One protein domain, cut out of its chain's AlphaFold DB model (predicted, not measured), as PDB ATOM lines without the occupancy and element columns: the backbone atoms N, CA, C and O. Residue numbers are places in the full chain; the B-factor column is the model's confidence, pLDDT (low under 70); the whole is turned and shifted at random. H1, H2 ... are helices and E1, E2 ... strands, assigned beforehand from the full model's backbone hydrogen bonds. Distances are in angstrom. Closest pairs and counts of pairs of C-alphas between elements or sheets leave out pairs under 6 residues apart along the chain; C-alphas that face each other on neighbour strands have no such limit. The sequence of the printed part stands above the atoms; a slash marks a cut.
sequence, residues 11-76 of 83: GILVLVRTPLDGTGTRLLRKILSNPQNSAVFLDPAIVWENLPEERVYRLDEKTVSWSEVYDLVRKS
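This is residues 11 to 76 of the 83 residues of an uncharacterized protein of Leptospirillum sp. Group II '5-way CG' (UniProt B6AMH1). A small sheet of three parallel strands, E1, E2 and E3, stands in the middle, between helix H1 over one face and helix H2 over the other. The long link from E2 to E3, residues 42 to 55 with no named element, bows out on the side of the sheet where H1 lies. There are 66 residues printed, with two named helices and three named strands in the order E1, H1, E2, E3, H2 along the chain; the sheet's order is E1, E2, E3, and the class is mixed, helices and strands. The whole is compact, with a radius of gyration of the C-alphas of 11.2 A, and rounded, with spans of 30 by 26 by 17 A.

Start at E1, residues 12 to 16, an edge strand. Its neighbour is E2, residues 38 to 41, parallel at 16 degrees; look for N 14 and O 38, 2.8 A apart and within hydrogen-bond range, and N 40 and O 14, also 2.8 A. Between these strands in the chain comes H1, residues 22 to 32; E1, H1 and E2 make a strand-helix-strand unit, two parallel neighbour strands with a helix between them, and its crossover is right-handed. H1 is on the sheet at a height of 10.3 A, over E1 and E2, and runs along the strands, at 17 degrees to E1 on the local plane. The closest C-alphas of H1 and E2 are those of Leu 32 and Ser 38, 6.4 A apart. On the other side of E2 from E1 is E3, residues 56 to 58, an edge strand parallel to E2 at 27 degrees; N 57 and O 39 are within hydrogen-bond range at 2.8 A. H2, residues 66 to 75, is on the opposite face from H1, also at a height of 10.3 A. It lies over E2 and only just over E1, on which 3 of its C-alphas fall, and it is only just slantwise to the strands, at 33 degrees to E2 on the local plane. The closest C-alphas of E1 and H2 are those of Leu 13 and Val 73, 7.2 A apart. H1 and H2 are apart. In both helices every O i to N i+4 pair is within hydrogen-bond range.

Find C-alpha 12 at (8.908, -51.403, 5.032); from there E1 runs 12.5 A to C-alpha 16. H1 begins at C-alpha 22, (27.483, -47.394, -3.142), and measures 15.3 A. E2 measures 10.2 A and E3 6.7 A. H2 runs 14.1 A to C-alpha 75 at (-0.742, -47.501, 4.702).

The two C-alphas farthest apart are those of Gly 22 and Ser 67, at 30.3 A. The printed part has no cut. The link from E2 to E3 is long, with 14 residues; those from E1 to H1 and from H1 to E2 are tight, and that from E3 to H2 is short. The mean pLDDT of the printed part is 80.7; look for values under 70 at residue 53 and residues 60 to 63.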
ATOM      1  N   GLY A  11       5.270 -54.778   4.952       80.31
ATOM      2  CA  GLY A  11       6.616 -54.393   4.569       80.31
ATOM      3  C   GLY A  11       7.015 -52.990   5.008       80.31
ATOM      4  O   GLY A  11       6.247 -52.209   5.568       80.31
ATOM      5  N   ILE A  12       8.284 -52.692   4.764       87.88
ATOM      6  CA  ILE A  12       8.908 -51.403   5.032       87.88
ATOM      7  C   ILE A  12       8.788 -50.546   3.776       87.88
ATOM      8  O   ILE A  12       9.203 -50.965   2.692       87.88
ATOM      9  N   LEU A  13       8.290 -49.325   3.945       89.62
ATOM     10  CA  LEU A  13       8.417 -48.275   2.946       89.62
ATOM     11  C   LEU A  13       9.718 -47.510   3.185       89.62
ATOM     12  O   LEU A  13       9.932 -46.960   4.267       89.62
ATOM     13  N   VAL A  14      10.589 -47.470   2.184       89.75
ATOM     14  CA  VAL A  14      11.834 -46.702   2.234       89.75
ATOM     15  C   VAL A  14      11.650 -45.385   1.498       89.75
ATOM     16  O   VAL A  14      11.359 -45.376   0.309       89.75
ATOM     17  N   LEU A  15      11.848 -44.266   2.182       90.12
ATOM     18  CA  LEU A  15      11.877 -42.940   1.577       90.12
ATOM     19  C   LEU A  15      13.328 -42.558   1.290       90.12
ATOM     20  O   LEU A  15      14.137 -42.478   2.214       90.12
ATOM     21  N   VAL A  16      13.658 -42.317   0.025       88.19
ATOM     22  CA  VAL A  16      14.995 -41.908  -0.415       88.19
ATOM     23  C   VAL A  16      14.965 -40.416  -0.723       88.19
ATOM     24  O   VAL A  16      14.233 -39.973  -1.609       88.19
ATOM     25  N   ARG A  17      15.717 -39.635   0.057       83.75
ATOM     26  CA  ARG A  17      15.710 -38.162  -0.002       83.75
ATOM     27  C   ARG A  17      16.888 -37.555  -0.746       83.75
ATOM     28  O   ARG A  17      16.796 -36.413  -1.177       83.75
ATOM     29  N   THR A  18      17.982 -38.288  -0.853       82.31
ATOM     30  CA  THR A  18      19.251 -37.827  -1.415       82.31
ATOM     31  C   THR A  18      19.846 -38.925  -2.295       82.31
ATOM     32  O   THR A  18      19.464 -40.097  -2.172       82.31
ATOM     33  N   PRO A  19      20.775 -38.575  -3.200       82.31
ATOM     34  CA  PRO A  19      21.531 -39.570  -3.940       82.31
ATOM     35  C   PRO A  19      22.249 -40.524  -2.985       82.31
ATOM     36  O   PRO A  19      23.006 -40.095  -2.117       82.31
ATOM     37  N   LEU A  20      22.011 -41.822  -3.159       83.00
ATOM     38  CA  LEU A  20      22.662 -42.845  -2.351       83.00
ATOM     39  C   LEU A  20      24.064 -43.121  -2.887       83.00
ATOM     40  O   LEU A  20      24.275 -43.247  -4.093       83.00
ATOM     41  N   ASP A  21      25.019 -43.287  -1.978       83.62
ATOM     42  CA  ASP A  21      26.336 -43.812  -2.309       83.62
ATOM     43  C   ASP A  21      26.265 -45.330  -2.600       83.62
ATOM     44  O   ASP A  21      25.206 -45.974  -2.545       83.62
ATOM     45  N   GLY A  22      27.414 -45.949  -2.897       81.38
ATOM     46  CA  GLY A  22      27.483 -47.394  -3.142       81.38
ATOM     47  C   GLY A  22      26.973 -48.231  -1.960       81.38
ATOM     48  O   GLY A  22      26.359 -49.286  -2.158       81.38
ATOM     49  N   THR A  23      27.167 -47.749  -0.730       85.19
ATOM     50  CA  THR A  23      26.705 -48.417   0.492       85.19
ATOM     51  C   THR A  23      25.189 -48.327   0.634       85.19
ATOM     52  O   THR A  23      24.529 -49.355   0.814       85.19
ATOM     53  N   GLY A  24      24.627 -47.124   0.494       85.69
ATOM     54  CA  GLY A  24      23.191 -46.870   0.550       85.69
ATOM     55  C   GLY A  24      22.436 -47.633  -0.535       85.69
ATOM     56  O   GLY A  24      21.425 -48.274  -0.248       85.69
ATOM     57  N   THR A  25      22.980 -47.684  -1.752       85.06
ATOM     58  CA  THR A  25      22.399 -48.450  -2.866       85.06
ATOM     59  C   THR A  25      22.363 -49.951  -2.562       85.06
ATOM     60  O   THR A  25      21.357 -50.629  -2.790       85.06
ATOM     61  N   ARG A  26      23.445 -50.499  -1.989       87.38
ATOM     62  CA  ARG A  26      23.514 -51.915  -1.602       87.38
ATOM     63  C   ARG A  26      22.553 -52.245  -0.460       87.38
ATOM     64  O   ARG A  26      21.933 -53.312  -0.478       87.38
ATOM     65  N   LEU A  27      22.417 -51.346   0.515       88.75
ATOM     66  CA  LEU A  27      21.451 -51.478   1.603       88.75
ATOM     67  C   LEU A  27      20.018 -51.461   1.065       88.75
ATOM     68  O   LEU A  27      19.244 -52.361   1.385       88.75
ATOM     69  N   LEU A  28      19.690 -50.500   0.198       88.06
ATOM     70  CA  LEU A  28      18.376 -50.394  -0.427       88.06
ATOM     71  C   LEU A  28      18.028 -51.663  -1.211       88.06
ATOM     72  O   LEU A  28      16.949 -52.220  -1.028       88.06
ATOM     73  N   ARG A  29      18.968 -52.199  -2.000       87.44
ATOM     74  CA  ARG A  29      18.778 -53.473  -2.712       87.44
ATOM     75  C   ARG A  29      18.495 -54.637  -1.757       87.44
ATOM     76  O   ARG A  29      17.635 -55.465  -2.044       87.44
ATOM     77  N   LYS A  30      19.193 -54.704  -0.620       89.06
ATOM     78  CA  LYS A  30      18.961 -55.732   0.405       89.06
ATOM     79  C   LYS A  30      17.597 -55.574   1.081       89.06
ATOM     80  O   LYS A  30      16.979 -56.568   1.434       89.06
ATOM     81  N   ILE A  31      17.112 -54.348   1.261       88.94
ATOM     82  CA  ILE A  31      15.766 -54.109   1.792       88.94
ATOM     83  C   ILE A  31      14.716 -54.542   0.761       88.94
ATOM     84  O   ILE A  31      13.781 -55.264   1.109       88.94
ATOM     85  N   LEU A  32      14.898 -54.171  -0.507       88.00
ATOM     86  CA  LEU A  32      13.981 -54.494  -1.606       88.00
ATOM     87  C   LEU A  32      14.010 -55.969  -2.040       88.00
ATOM     88  O   LEU A  32      13.152 -56.394  -2.817       88.00
ATOM     89  N   SER A  33      14.947 -56.777  -1.526       87.62
ATOM     90  CA  SER A  33      14.919 -58.229  -1.735       87.62
ATOM     91  C   SER A  33      13.732 -58.895  -1.034       87.62
ATOM     92  O   SER A  33      13.346 -59.995  -1.418       87.62
ATOM     93  N   ASN A  34      13.142 -58.250  -0.018       87.38
ATOM     94  CA  ASN A  34      11.852 -58.663   0.521       87.38
ATOM     95  C   ASN A  34      10.725 -58.089  -0.363       87.38
ATOM     96  O   ASN A  34      10.631 -56.867  -0.497       87.38
ATOM     97  N   PRO A  35       9.846 -58.934  -0.930       84.50
ATOM     98  CA  PRO A  35       8.794 -58.498  -1.838       84.50
ATOM     99  C   PRO A  35       7.705 -57.624  -1.225       84.50
ATOM    100  O   PRO A  35       6.970 -56.986  -1.970       84.50
ATOM    101  N   GLN A  36       7.607 -57.572   0.101       86.44
ATOM    102  CA  GLN A  36       6.663 -56.695   0.790       86.44
ATOM    103  C   GLN A  36       7.186 -55.259   0.917       86.44
ATOM    104  O   GLN A  36       6.414 -54.355   1.220       86.44
ATOM    105  N   ASN A  37       8.489 -55.044   0.711       88.75
ATOM    106  CA  ASN A  37       9.109 -53.736   0.864       88.75
ATOM    107  C   ASN A  37       9.033 -52.937  -0.437       88.75
ATOM    108  O   ASN A  37       9.117 -53.482  -1.540       88.75
ATOM    109  N   SER A  38       8.949 -51.622  -0.294       88.25
ATOM    110  CA  SER A  38       8.897 -50.689  -1.419       88.25
ATOM    111  C   SER A  38       9.776 -49.481  -1.142       88.25
ATOM    112  O   SER A  38      10.098 -49.193   0.012       88.25
ATOM    113  N   ALA A  39      10.166 -48.768  -2.193       89.06
ATOM    114  CA  ALA A  39      10.946 -47.546  -2.077       89.06
ATOM    115  C   ALA A  39      10.286 -46.400  -2.839       89.06
ATOM    116  O   ALA A  39       9.764 -46.603  -3.931       89.06
ATOM    117  N   VAL A  40      10.341 -45.198  -2.273       88.88
ATOM    118  CA  VAL A  40       9.912 -43.954  -2.912       88.88
ATOM    119  C   VAL A  40      11.104 -43.008  -2.958       88.88
ATOM    120  O   VAL A  40      11.638 -42.623  -1.918       88.88
ATOM    121  N   PHE A  41      11.496 -42.614  -4.161       87.75
ATOM    122  CA  PHE A  41      12.468 -41.559  -4.407       87.75
ATOM    123  C   PHE A  41      11.732 -40.226  -4.425       87.75
ATOM    124  O   PHE A  41      10.868 -39.997  -5.272       87.75
ATOM    125  N   LEU A  42      12.042 -39.375  -3.450       82.19
ATOM    126  CA  LEU A  42      11.358 -38.096  -3.248       82.19
ATOM    127  C   LEU A  42      11.936 -36.967  -4.104       82.19
ATOM    128  O   LEU A  42      11.280 -35.944  -4.265       82.19
ATOM    129  N   ASP A  43      13.141 -37.140  -4.640       79.62
ATOM    130  CA  ASP A  43      13.747 -36.192  -5.569       79.62
ATOM    131  C   ASP A  43      13.912 -36.867  -6.940       79.62
ATOM    132  O   ASP A  43      14.584 -37.903  -7.042       79.62
ATOM    133  N   PRO A  44      13.313 -36.307  -8.006       70.81
ATOM    134  CA  PRO A  44      13.440 -36.865  -9.336       70.81
ATOM    135  C   PRO A  44      14.879 -36.842  -9.866       70.81
ATOM    136  O   PRO A  44      15.188 -37.623 -10.760       70.81
ATOM    137  N   ALA A  45      15.773 -35.997  -9.354       76.75
ATOM    138  CA  ALA A  45      17.165 -35.934  -9.799       76.75
ATOM    139  C   ALA A  45      18.022 -37.117  -9.312       76.75
ATOM    140  O   ALA A  45      19.139 -37.305  -9.798       76.75
ATOM    141  N   ILE A  46      17.529 -37.920  -8.364       77.56
ATOM    142  CA  ILE A  46      18.264 -39.075  -7.844       77.56
ATOM    143  C   ILE A  46      18.272 -40.186  -8.895       77.56
ATOM    144  O   ILE A  46      17.231 -40.554  -9.420       77.56
ATOM    145  N   VAL A  47      19.445 -40.750  -9.177       72.19
ATOM    146  CA  VAL A  47      19.613 -41.890 -10.091       72.19
ATOM    147  C   VAL A  47      19.469 -43.203  -9.308       72.19
ATOM    148  O   VAL A  47      20.034 -43.328  -8.222       72.19
ATOM    149  N   TRP A  48      18.736 -44.193  -9.839       71.31
ATOM    150  CA  TRP A  48      18.446 -45.465  -9.141       71.31
ATOM    151  C   TRP A  48      18.697 -46.735  -9.974       71.31
ATOM    152  O   TRP A  48      17.984 -47.733  -9.859       71.31
ATOM    153  N   GLU A  49      19.729 -46.725 -10.812       70.69
ATOM    154  CA  GLU A  49      20.043 -47.841 -11.708       70.69
ATOM    155  C   GLU A  49      20.130 -49.203 -10.992       70.69
ATOM    156  O   GLU A  49      20.709 -49.344  -9.910       70.69
ATOM    157  N   ASN A  50      19.617 -50.248 -11.651       71.00
ATOM    158  CA  ASN A  50      19.664 -51.640 -11.185       71.00
ATOM    159  C   ASN A  50      18.845 -51.935  -9.909       71.00
ATOM    160  O   ASN A  50      19.258 -52.766  -9.083       71.00
ATOM    161  N   LEU A  51      17.701 -51.268  -9.736       75.56
ATOM    162  CA  LEU A  51      16.671 -51.619  -8.752       75.56
ATOM    163  C   LEU A  51      15.443 -52.250  -9.437       75.56
ATOM    164  O   LEU A  51      15.199 -51.975 -10.609       75.56
ATOM    165  N   PRO A  52      14.667 -53.096  -8.733       72.19
ATOM    166  CA  PRO A  52      13.451 -53.688  -9.289       72.19
ATOM    167  C   PRO A  52      12.372 -52.615  -9.514       72.19
ATOM    168  O   PRO A  52      11.787 -52.120  -8.549       72.19
ATOM    169  N   GLU A  53      12.108 -52.277 -10.779       69.81
ATOM    170  CA  GLU A  53      11.237 -51.161 -11.195       69.81
ATOM    171  C   GLU A  53       9.816 -51.243 -10.616       69.81
ATOM    172  O   GLU A  53       9.258 -50.229 -10.215       69.81
ATOM    173  N   GLU A  54       9.255 -52.446 -10.462       73.94
ATOM    174  CA  GLU A  54       7.881 -52.657  -9.967       73.94
ATOM    175  C   GLU A  54       7.641 -52.185  -8.519       73.94
ATOM    176  O   GLU A  54       6.497 -52.101  -8.075       73.94
ATOM    177  N   ARG A  55       8.704 -51.920  -7.749       72.44
ATOM    178  CA  ARG A  55       8.632 -51.559  -6.316       72.44
ATOM    179  C   ARG A  55       9.290 -50.223  -5.998       72.44
ATOM    180  O   ARG A  55       9.433 -49.870  -4.823       72.44
ATOM    181  N   VAL A  56       9.738 -49.530  -7.037       77.94
ATOM    182  CA  VAL A  56      10.424 -48.253  -6.951       77.94
ATOM    183  C   VAL A  56       9.505 -47.190  -7.524       77.94
ATOM    184  O   VAL A  56       9.196 -47.171  -8.709       77.94
ATOM    185  N   TYR A  57       9.081 -46.292  -6.653       80.00
ATOM    186  CA  TYR A  57       8.218 -45.177  -6.982       80.00
ATOM    187  C   TYR A  57       9.048 -43.907  -7.051       80.00
ATOM    188  O   TYR A  57       9.910 -43.673  -6.203       80.00
ATOM    189  N   ARG A  58       8.767 -43.059  -8.035       77.06
ATOM    190  CA  ARG A  58       9.376 -41.738  -8.141       77.06
ATOM    191  C   ARG A  58       8.316 -40.689  -7.945       77.06
ATOM    192  O   ARG A  58       7.311 -40.683  -8.650       77.06
ATOM    193  N   LEU A  59       8.587 -39.781  -7.023       74.62
ATOM    194  CA  LEU A  59       7.836 -38.556  -6.942       74.62
ATOM    195  C   LEU A  59       8.244 -37.658  -8.118       74.62
ATOM    196  O   LEU A  59       9.208 -36.897  -8.059       74.62
ATOM    197  N   ASP A  60       7.495 -37.774  -9.199       69.88
ATOM    198  CA  ASP A  60       7.428 -36.791 -10.266       69.88
ATOM    199  C   ASP A  60       5.990 -36.770 -10.798       69.88
ATOM    200  O   ASP A  60       5.237 -37.728 -10.623       69.88
ATOM    201  N   GLU A  61       5.586 -35.681 -11.450       54.84
ATOM    202  CA  GLU A  61       4.218 -35.535 -11.972       54.84
ATOM    203  C   GLU A  61       3.821 -36.604 -13.013       54.84
ATOM    204  O   GLU A  61       2.666 -36.646 -13.430       54.84
ATOM    205  N   LYS A  62       4.751 -37.462 -13.458       58.91
ATOM    206  CA  LYS A  62       4.543 -38.466 -14.510       58.91
ATOM    207  C   LYS A  62       4.446 -39.900 -13.989       58.91
ATOM    208  O   LYS A  62       3.884 -40.735 -14.690       58.91
ATOM    209  N   THR A  63       4.995 -40.187 -12.810       68.00
ATOM    210  CA  THR A  63       5.178 -41.553 -12.305       68.00
ATOM    211  C   THR A  63       4.329 -41.801 -11.067       68.00
ATOM    212  O   THR A  63       3.556 -42.754 -11.061       68.00
ATOM    213  N   VAL A  64       4.439 -40.954 -10.036       72.50
ATOM    214  CA  VAL A  64       3.648 -41.060  -8.799       72.50
ATOM    215  C   VAL A  64       3.378 -39.674  -8.227       72.50
ATOM    216  O   VAL A  64       4.291 -38.883  -7.985       72.50
ATOM    217  N   SER A  65       2.106 -39.400  -7.952       78.56
ATOM    218  CA  SER A  65       1.660 -38.139  -7.357       78.56
ATOM    219  C   SER A  65       1.935 -38.065  -5.847       78.56
ATOM    220  O   SER A  65       1.994 -39.075  -5.145       78.56
ATOM    221  N   TRP A  66       2.016 -36.849  -5.296       76.88
ATOM    222  CA  TRP A  66       2.121 -36.647  -3.842       76.88
ATOM    223  C   TRP A  66       0.980 -37.304  -3.054       76.88
ATOM    224  O   TRP A  66       1.207 -37.787  -1.947       76.88
ATOM    225  N   SER A  67      -0.229 -37.351  -3.619       78.19
ATOM    226  CA  SER A  67      -1.378 -38.058  -3.042       78.19
ATOM    227  C   SER A  67      -1.127 -39.557  -2.891       78.19
ATOM    228  O   SER A  67      -1.450 -40.130  -1.854       78.19
ATOM    229  N   GLU A  68      -0.499 -40.187  -3.882       81.44
ATOM    230  CA  GLU A  68      -0.160 -41.611  -3.828       81.44
ATOM    231  C   GLU A  68       0.990 -41.883  -2.860       81.44
ATOM    232  O   GLU A  68       0.925 -42.838  -2.088       81.44
ATOM    233  N   VAL A  69       2.007 -41.014  -2.824       80.62
ATOM    234  CA  VAL A  69       3.075 -41.093  -1.812       80.62
ATOM    235  C   VAL A  69       2.494 -40.962  -0.405       80.62
ATOM    236  O   VAL A  69       2.859 -41.729   0.487       80.62
ATOM    237  N   TYR A  70       1.560 -40.032  -0.198       81.75
ATOM    238  CA  TYR A  70       0.866 -39.866   1.076       81.75
ATOM    239  C   TYR A  70       0.063 -41.115   1.458       81.75
ATOM    240  O   TYR A  70       0.149 -41.573   2.597       81.75
ATOM    241  N   ASP A  71      -0.667 -41.711   0.514       84.12
ATOM    242  CA  ASP A  71      -1.401 -42.954   0.752       84.12
ATOM    243  C   ASP A  71      -0.472 -44.130   1.073       84.12
ATOM    244  O   ASP A  71      -0.779 -44.918   1.970       84.12
ATOM    245  N   LEU A  72       0.670 -44.249   0.388       81.88
ATOM    246  CA  LEU A  72       1.688 -45.261   0.677       81.88
ATOM    247  C   LEU A  72       2.243 -45.090   2.090       81.88
ATOM    248  O   LEU A  72       2.276 -46.053   2.854       81.88
ATOM    249  N   VAL A  73       2.620 -43.866   2.463       83.75
ATOM    250  CA  VAL A  73       3.096 -43.525   3.811       83.75
ATOM    251  C   VAL A  73       2.038 -43.866   4.859       83.75
ATOM    252  O   VAL A  73       2.345 -44.519   5.851       83.75
ATOM    253  N   ARG A  74       0.779 -43.495   4.617       82.88
ATOM    254  CA  ARG A  74      -0.336 -43.747   5.537       82.88
ATOM    255  C   ARG A  74      -0.628 -45.237   5.732       82.88
ATOM    256  O   ARG A  74      -1.022 -45.633   6.825       82.88
ATOM    257  N   LYS A  75      -0.484 -46.049   4.681       82.81
ATOM    258  CA  LYS A  75      -0.742 -47.501   4.702       82.81
ATOM    259  C   LYS A  75       0.456 -48.319   5.183       82.81
ATOM    260  O   LYS A  75       0.306 -49.516   5.419       82.81
ATOM    261  N   SER A  76       1.631 -47.702   5.302       81.94
ATOM    262  CA  SER A  76       2.862 -48.394   5.673       81.94
ATOM    263  C   SER A  76       3.054 -48.377   7.191       81.94
ATOM    264  O   SER A  76       3.260 -47.312   7.771       81.94
TER     265      SER A  76